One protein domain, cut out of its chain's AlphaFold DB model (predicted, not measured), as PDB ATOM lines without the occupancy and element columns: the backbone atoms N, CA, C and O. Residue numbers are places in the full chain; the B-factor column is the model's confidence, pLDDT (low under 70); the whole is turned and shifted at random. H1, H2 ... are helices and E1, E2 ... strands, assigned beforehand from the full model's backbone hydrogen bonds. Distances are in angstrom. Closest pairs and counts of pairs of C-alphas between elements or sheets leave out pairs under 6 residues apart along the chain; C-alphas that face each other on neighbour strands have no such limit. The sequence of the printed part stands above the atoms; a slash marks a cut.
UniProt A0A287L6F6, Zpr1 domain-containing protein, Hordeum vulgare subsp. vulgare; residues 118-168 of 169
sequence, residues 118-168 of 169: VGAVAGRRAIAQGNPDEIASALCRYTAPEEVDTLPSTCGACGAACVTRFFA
ATOM      1  N   VAL A 118     -15.189 -42.721 107.384       63.84
ATOM      2  CA  VAL A 118     -14.348 -42.613 108.589       63.84
ATOM      3  C   VAL A 118     -15.203 -42.401 109.843       63.84
ATOM      4  O   VAL A 118     -15.035 -43.127 110.823       63.84
ATOM      5  N   GLY A 119     -16.177 -41.485 109.787       65.88
ATOM      6  CA  GLY A 119     -17.139 -41.258 110.871       65.88
ATOM      7  C   GLY A 119     -18.027 -42.480 111.120       65.88
ATOM      8  O   GLY A 119     -18.183 -42.917 112.258       65.88
ATOM      9  N   ALA A 120     -18.523 -43.120 110.055       69.06
ATOM     10  CA  ALA A 120     -19.351 -44.322 110.163       69.06
ATOM     11  C   ALA A 120     -18.591 -45.543 110.722       69.06
ATOM     12  O   ALA A 120     -19.153 -46.348 111.466       69.06
ATOM     13  N   VAL A 121     -17.313 -45.724 110.374       70.44
ATOM     14  CA  VAL A 121     -16.465 -46.799 110.922       70.44
ATOM     15  C   VAL A 121     -16.138 -46.530 112.391       70.44
ATOM     16  O   VAL A 121     -16.274 -47.441 113.210       70.44
ATOM     17  N   ALA A 122     -15.765 -45.295 112.736       69.38
ATOM     18  CA  ALA A 122     -15.490 -44.903 114.118       69.38
ATOM     19  C   ALA A 122     -16.735 -45.044 115.010       69.38
ATOM     20  O   ALA A 122     -16.650 -45.639 116.083       69.38
ATOM     21  N   GLY A 123     -17.902 -44.595 114.536       71.81
ATOM     22  CA  GLY A 123     -19.170 -44.724 115.257       71.81
ATOM     23  C   GLY A 123     -19.558 -46.181 115.503       71.81
ATOM     24  O   GLY A 123     -19.857 -46.559 116.633       71.81
ATOM     25  N   ARG A 124     -19.468 -47.042 114.477       74.44
ATOM     26  CA  ARG A 124     -19.740 -48.484 114.629       74.44
ATOM     27  C   ARG A 124     -18.803 -49.155 115.637       74.44
ATOM     28  O   ARG A 124     -19.259 -49.977 116.428       74.44
ATOM     29  N   ARG A 125     -17.515 -48.790 115.640       77.00
ATOM     30  CA  ARG A 125     -16.527 -49.306 116.600       77.00
ATOM     31  C   ARG A 125     -16.848 -48.876 118.034       77.00
ATOM     32  O   ARG A 125     -16.846 -49.727 118.917       77.00
ATOM     33  N   ALA A 126     -17.171 -47.601 118.245       75.12
ATOM     34  CA  ALA A 126     -17.504 -47.069 119.565       75.12
ATOM     35  C   ALA A 126     -18.786 -47.701 120.139       75.12
ATOM     36  O   ALA A 126     -18.834 -48.052 121.316       75.12
ATOM     37  N   ILE A 127     -19.800 -47.932 119.291       77.31
ATOM     38  CA  ILE A 127     -21.032 -48.641 119.676       77.31
ATOM     39  C   ILE A 127     -20.716 -50.075 120.110       77.31
ATOM     40  O   ILE A 127     -21.190 -50.515 121.155       77.31
ATOM     41  N   ALA A 128     -19.886 -50.794 119.348       79.38
ATOM     42  CA  ALA A 128     -19.490 -52.162 119.684       79.38
ATOM     43  C   ALA A 128     -18.696 -52.253 121.002       79.38
ATOM     44  O   ALA A 128     -18.758 -53.271 121.686       79.38
ATOM     45  N   GLN A 129     -17.966 -51.195 121.361       79.31
ATOM     46  CA  GLN A 129     -17.199 -51.105 122.605       79.31
ATOM     47  C   GLN A 129     -18.036 -50.611 123.799       79.31
ATOM     48  O   GLN A 129     -17.570 -50.690 124.933       79.31
ATOM     49  N   GLY A 130     -19.268 -50.140 123.569       75.19
ATOM     50  CA  GLY A 130     -20.204 -49.733 124.622       75.19
ATOM     51  C   GLY A 130     -19.779 -48.487 125.403       75.19
ATOM     52  O   GLY A 130     -20.269 -48.273 126.510       75.19
ATOM     53  N   ASN A 131     -18.870 -47.678 124.855       79.88
ATOM     54  CA  ASN A 131     -18.327 -46.506 125.531       79.88
ATOM     55  C   ASN A 131     -19.096 -45.230 125.123       79.88
ATOM     56  O   ASN A 131     -18.923 -44.755 123.996       79.88
ATOM     57  N   PRO A 132     -19.941 -44.654 125.999       74.69
ATOM     58  CA  PRO A 132     -20.839 -43.555 125.635       74.69
ATOM     59  C   PRO A 132     -20.104 -42.279 125.200       74.69
ATOM     60  O   PRO A 132     -20.581 -41.589 124.298       74.69
ATOM     61  N   ASP A 133     -18.924 -42.000 125.763       71.88
ATOM     62  CA  ASP A 133     -18.139 -40.803 125.434       71.88
ATOM     63  C   ASP A 133     -17.480 -40.912 124.049       71.88
ATOM     64  O   ASP A 133     -17.441 -39.944 123.281       71.88
ATOM     65  N   GLU A 134     -17.016 -42.109 123.680       67.69
ATOM     66  CA  GLU A 134     -16.498 -42.384 122.334       67.69
ATOM     67  C   GLU A 134     -17.614 -42.407 121.287       67.69
ATOM     68  O   GLU A 134     -17.412 -41.932 120.168       67.69
ATOM     69  N   ILE A 135     -18.805 -42.900 121.647       65.06
ATOM     70  CA  ILE A 135     -19.979 -42.901 120.763       65.06
ATOM     71  C   ILE A 135     -20.387 -41.460 120.433       65.06
ATOM     72  O   ILE A 135     -20.545 -41.127 119.257       65.06
ATOM     73  N   ALA A 136     -20.498 -40.591 121.444       67.88
ATOM     74  CA  ALA A 136     -20.843 -39.181 121.252       67.88
ATOM     75  C   ALA A 136     -19.779 -38.430 120.428       67.88
ATOM     76  O   ALA A 136     -20.115 -37.638 119.548       67.88
ATOM     77  N   SER A 137     -18.500 -38.735 120.659       66.69
ATOM     78  CA  SER A 137     -17.371 -38.116 119.949       66.69
ATOM     79  C   SER A 137     -17.242 -38.557 118.486       66.69
ATOM     80  O   SER A 137     -16.671 -37.831 117.668       66.69
ATOM     81  N   ALA A 138     -17.743 -39.744 118.138       66.75
ATOM     82  CA  ALA A 138     -17.691 -40.287 116.781       66.75
ATOM     83  C   ALA A 138     -18.922 -39.929 115.930       66.75
ATOM     84  O   ALA A 138     -18.827 -39.934 114.702       66.75
ATOM     85  N   LEU A 139     -20.056 -39.590 116.560       63.25
ATOM     86  CA  LEU A 139     -21.336 -39.339 115.884       63.25
ATOM     87  C   LEU A 139     -21.306 -38.124 114.934       63.25
ATOM     88  O   LEU A 139     -22.084 -38.076 113.985       63.25
ATOM     89  N   CYS A 140     -20.399 -37.169 115.168       57.91
ATOM     90  CA  CYS A 140     -20.340 -35.888 114.448       57.91
ATOM     91  C   CYS A 140     -19.073 -35.688 113.594       57.91
ATOM     92  O   CYS A 140     -18.813 -34.569 113.149       57.91
ATOM     93  N   ARG A 141     -18.255 -36.726 113.358       59.81
ATOM     94  CA  ARG A 141     -17.040 -36.576 112.535       59.81
ATOM     95  C   ARG A 141     -17.376 -36.533 111.044       59.81
ATOM     96  O   ARG A 141     -17.691 -37.558 110.435       59.81
ATOM     97  N   TYR A 142     -17.266 -35.341 110.459       56.12
ATOM     98  CA  TYR A 142     -17.294 -35.146 109.011       56.12
ATOM     99  C   TYR A 142     -16.090 -35.818 108.353       56.12
ATOM    100  O   TYR A 142     -15.026 -35.976 108.939       56.12
ATOM    101  N   THR A 143     -16.291 -36.293 107.134       54.19
ATOM    102  CA  THR A 143     -15.454 -37.338 106.548       54.19
ATOM    103  C   THR A 143     -14.525 -36.810 105.473       54.19
ATOM    104  O   THR A 143     -14.597 -37.185 104.299       54.19
ATOM    105  N   ALA A 144     -13.636 -35.934 105.897       54.09
ATOM    106  CA  ALA A 144     -12.346 -35.782 105.256       54.09
ATOM    107  C   ALA A 144     -11.306 -36.440 106.181       54.09
ATOM    108  O   ALA A 144     -11.532 -36.483 107.396       54.09
ATOM    109  N   PRO A 145     -10.201 -37.014 105.664       53.59
ATOM    110  CA  PRO A 145      -9.037 -37.236 106.515       53.59
ATOM    111  C   PRO A 145      -8.714 -35.893 107.178       53.59
ATOM    112  O   PRO A 145      -8.657 -34.887 106.484       53.59
ATOM    113  N   GLU A 146      -8.622 -35.863 108.509       57.69
ATOM    114  CA  GLU A 146      -8.405 -34.622 109.258       57.69
ATOM    115  C   GLU A 146      -7.080 -33.988 108.789       57.69
ATOM    116  O   GLU A 146      -6.002 -34.407 109.213       57.69
ATOM    117  N   GLU A 147      -7.144 -33.008 107.885       57.34
ATOM    118  CA  GLU A 147      -6.010 -32.145 107.567       57.34
ATOM    119  C   GLU A 147      -5.836 -31.212 108.767       57.34
ATOM    120  O   GLU A 147      -6.538 -30.213 108.939       57.34
ATOM    121  N   VAL A 148      -4.975 -31.639 109.693       65.06
ATOM    122  CA  VAL A 148      -4.658 -30.893 110.908       65.06
ATOM    123  C   VAL A 148      -3.383 -30.105 110.672       65.06
ATOM    124  O   VAL A 148      -2.283 -30.655 110.744       65.06
ATOM    125  N   ASP A 149      -3.531 -28.803 110.470       64.19
ATOM    126  CA  ASP A 149      -2.397 -27.894 110.448       64.19
ATOM    127  C   ASP A 149      -1.983 -27.549 111.880       64.19
ATOM    128  O   ASP A 149      -2.791 -27.142 112.725       64.19
ATOM    129  N   THR A 150      -0.693 -27.723 112.166       76.25
ATOM    130  CA  THR A 150      -0.113 -27.434 113.478       76.25
ATOM    131  C   THR A 150       0.814 -26.234 113.412       76.25
ATOM    132  O   THR A 150       1.849 -26.282 112.746       76.25
ATOM    133  N   LEU A 151       0.487 -25.187 114.166       77.19
ATOM    134  CA  LEU A 151       1.328 -24.004 114.316       77.19
ATOM    135  C   LEU A 151       1.968 -23.997 115.713       77.19
ATOM    136  O   LEU A 151       1.255 -24.176 116.709       77.19
ATOM    137  N   PRO A 152       3.296 -23.801 115.824       85.12
ATOM    138  CA  PRO A 152       3.939 -23.637 117.120       85.12
ATOM    139  C   PRO A 152       3.440 -22.350 117.781       85.12
ATOM    140  O   PRO A 152       3.419 -21.283 117.169       85.12
ATOM    141  N   SER A 153       3.037 -22.453 119.042       82.12
ATOM    142  CA  SER A 153       2.505 -21.351 119.840       82.12
ATOM    143  C   SER A 153       3.058 -21.397 121.265       82.12
ATOM    144  O   SER A 153       3.808 -22.297 121.641       82.12
ATOM    145  N   THR A 154       2.706 -20.417 122.089       88.88
ATOM    146  CA  THR A 154       3.031 -20.418 123.520       88.88
ATOM    147  C   THR A 154       1.785 -20.104 124.339       88.88
ATOM    148  O   THR A 154       0.907 -19.354 123.915       88.88
ATOM    149  N   CYS A 155       1.672 -20.718 125.515       80.25
ATOM    150  CA  CYS A 155       0.546 -20.501 126.415       80.25
ATOM    151  C   CYS A 155       0.592 -19.073 126.973       80.25
ATOM    152  O   CYS A 155       1.546 -18.715 127.661       80.25
ATOM    153  N   GLY A 156      -0.455 -18.275 126.749       78.12
ATOM    154  CA  GLY A 156      -0.498 -16.878 127.202       78.12
ATOM    155  C   GLY A 156      -0.432 -16.686 128.724       78.12
ATOM    156  O   GLY A 156      -0.080 -15.605 129.182       78.12
ATOM    157  N   ALA A 157      -0.735 -17.722 129.515       82.94
ATOM    158  CA  ALA A 157      -0.712 -17.652 130.976       82.94
ATOM    159  C   ALA A 157       0.652 -18.005 131.595       82.94
ATOM    160  O   ALA A 157       1.008 -17.460 132.635       82.94
ATOM    161  N   CYS A 158       1.409 -18.928 130.989       89.69
ATOM    162  CA  CYS A 158       2.652 -19.445 131.581       89.69
ATOM    163  C   CYS A 158       3.870 -19.420 130.648       89.69
ATOM    164  O   CYS A 158       4.959 -19.802 131.064       89.69
ATOM    165  N   GLY A 159       3.708 -19.005 129.391       80.94
ATOM    166  CA  GLY A 159       4.788 -18.896 128.408       80.94
ATOM    167  C   GLY A 159       5.349 -20.230 127.907       80.94
ATOM    168  O   GLY A 159       6.252 -20.226 127.073       80.94
ATOM    169  N   ALA A 160       4.831 -21.368 128.377       90.00
ATOM    170  CA  ALA A 160       5.272 -22.680 127.921       90.00
ATOM    171  C   ALA A 160       4.956 -22.883 126.433       90.00
ATOM    172  O   ALA A 160       3.898 -22.463 125.955       90.00
ATOM    173  N   ALA A 161       5.859 -23.556 125.716       84.31
ATOM    174  CA  ALA A 161       5.629 -23.946 124.332       84.31
ATOM    175  C   ALA A 161       4.399 -24.860 124.235       84.31
ATOM    176  O   ALA A 161       4.255 -25.822 124.992       84.31
ATOM    177  N   CYS A 162       3.512 -24.553 123.300       78.88
ATOM    178  CA  CYS A 162       2.347 -25.356 122.969       78.88
ATOM    179  C   CYS A 162       2.144 -25.374 121.450       78.88
ATOM    180  O   CYS A 162       2.890 -24.758 120.693       78.88
ATOM    181  N   VAL A 163       1.156 -26.127 120.984       78.88
ATOM    182  CA  VAL A 163       0.849 -26.231 119.557       78.88
ATOM    183  C   VAL A 163      -0.628 -25.950 119.386       78.88
ATOM    184  O   VAL A 163      -1.454 -26.576 120.055       78.88
ATOM    185  N   THR A 164      -0.955 -25.028 118.488       76.12
ATOM    186  CA  THR A 164      -2.342 -24.794 118.094       76.12
ATOM    187  C   THR A 164      -2.646 -25.663 116.884       76.12
ATOM    188  O   THR A 164      -1.903 -25.650 115.902       76.12
ATOM    189  N   ARG A 165      -3.708 -26.462 116.991       72.81
ATOM    190  CA  ARG A 165      -4.186 -27.350 115.931       72.81
ATOM    191  C   ARG A 165      -5.413 -26.720 115.298       72.81
ATOM    192  O   ARG A 165      -6.363 -26.416 116.020       72.81
ATOM    193  N   PHE A 166      -5.395 -26.547 113.988       68.94
ATOM    194  CA  PHE A 166      -6.562 -26.120 113.229       68.94
ATOM    195  C   PHE A 166      -6.979 -27.247 112.300       68.94
ATOM    196  O   PHE A 166      -6.136 -27.916 111.709       68.94
ATOM    197  N   PHE A 167      -8.284 -27.473 112.221       63.59
ATOM    198  CA  PHE A 167      -8.867 -28.456 111.324       63.59
ATOM    199  C   PHE A 167      -9.236 -27.729 110.033       63.59
ATOM    200  O   PHE A 167     -10.073 -26.822 110.073       63.59
ATOM    201  N   ALA A 168      -8.596 -28.085 108.922       55.25
ATOM    202  CA  ALA A 168      -9.033 -27.640 107.607       55.25
ATOM    203  C   ALA A 168     -10.249 -28.484 107.192       55.25
ATOM    204  O   ALA A 168     -10.195 -29.716 107.199       55.25
TER     205      ALA A 168
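What this domain is: This is residues 118 to 168 of the 169 residues of the protein "Zpr1 domain-containing protein" of Hordeum vulgare subsp. vulgare (UniProt A0A287L6F6). Two separate hairpins, one of two short helices side by side and one of two long strands, are strung at the two ends of an extended model and joined by the link of residues 139 to 146. The strand hairpin of E1 and E2 is a two-stranded ribbon with no helix packed on it. The printed part has 51 residues with two named helices and then two named strands, H1, H2, E1, E2; the sheet, in the order E1, E2, is antiparallel, and the class is mixed, helices and strands. The whole is extended, with a radius of gyration of the C-alphas of 15.4 A, and flat, spanning 42 by 22 by 12 A.

Where its parts are: H1 is residues 118 to 129, 16.6 A long, and begins at C-alpha 118 (-14.348, -42.613, 108.589). H2 is residues 132 to 138, 9.9 A long. E1 is residues 147 to 154, 21.8 A long, and begins at C-alpha 147 (-6.010, -32.145, 107.567). E2 is residues 161 to 168, 22.5 A long, and ends at C-alpha 168 (-9.033, -27.640, 107.607).

How they stand to each other: H1 and H2 form a helical hairpin over a tight link; they touch, with the closest C-alphas, those of Gly 123 and Ala 138, 4.9 A apart. They run opposite ways at a shallow tilt of 11 degrees. In H1 and H2 every O i to N i+4 pair is within hydrogen-bond range. E1 and E2 form a hairpin of antiparallel neighbours, their directions at 154 degrees. N 153 and O 162 are within hydrogen-bond range at 2.8 A, as are N 168 and O 147 at 3.0 A. H1 is apart from E1 and E2, and H2 is apart from E2.

The domain as a whole: The C-alphas farthest apart, those of Ala 128 and Gly 159, are 42.1 A apart. Residues 128 to 133 stand free. The printed part has no cut and no long link. Mean pLDDT of the printed part is 71.4; it is under 70 at residues 118 to 120, 122, 134 to 149 and 166 to 168.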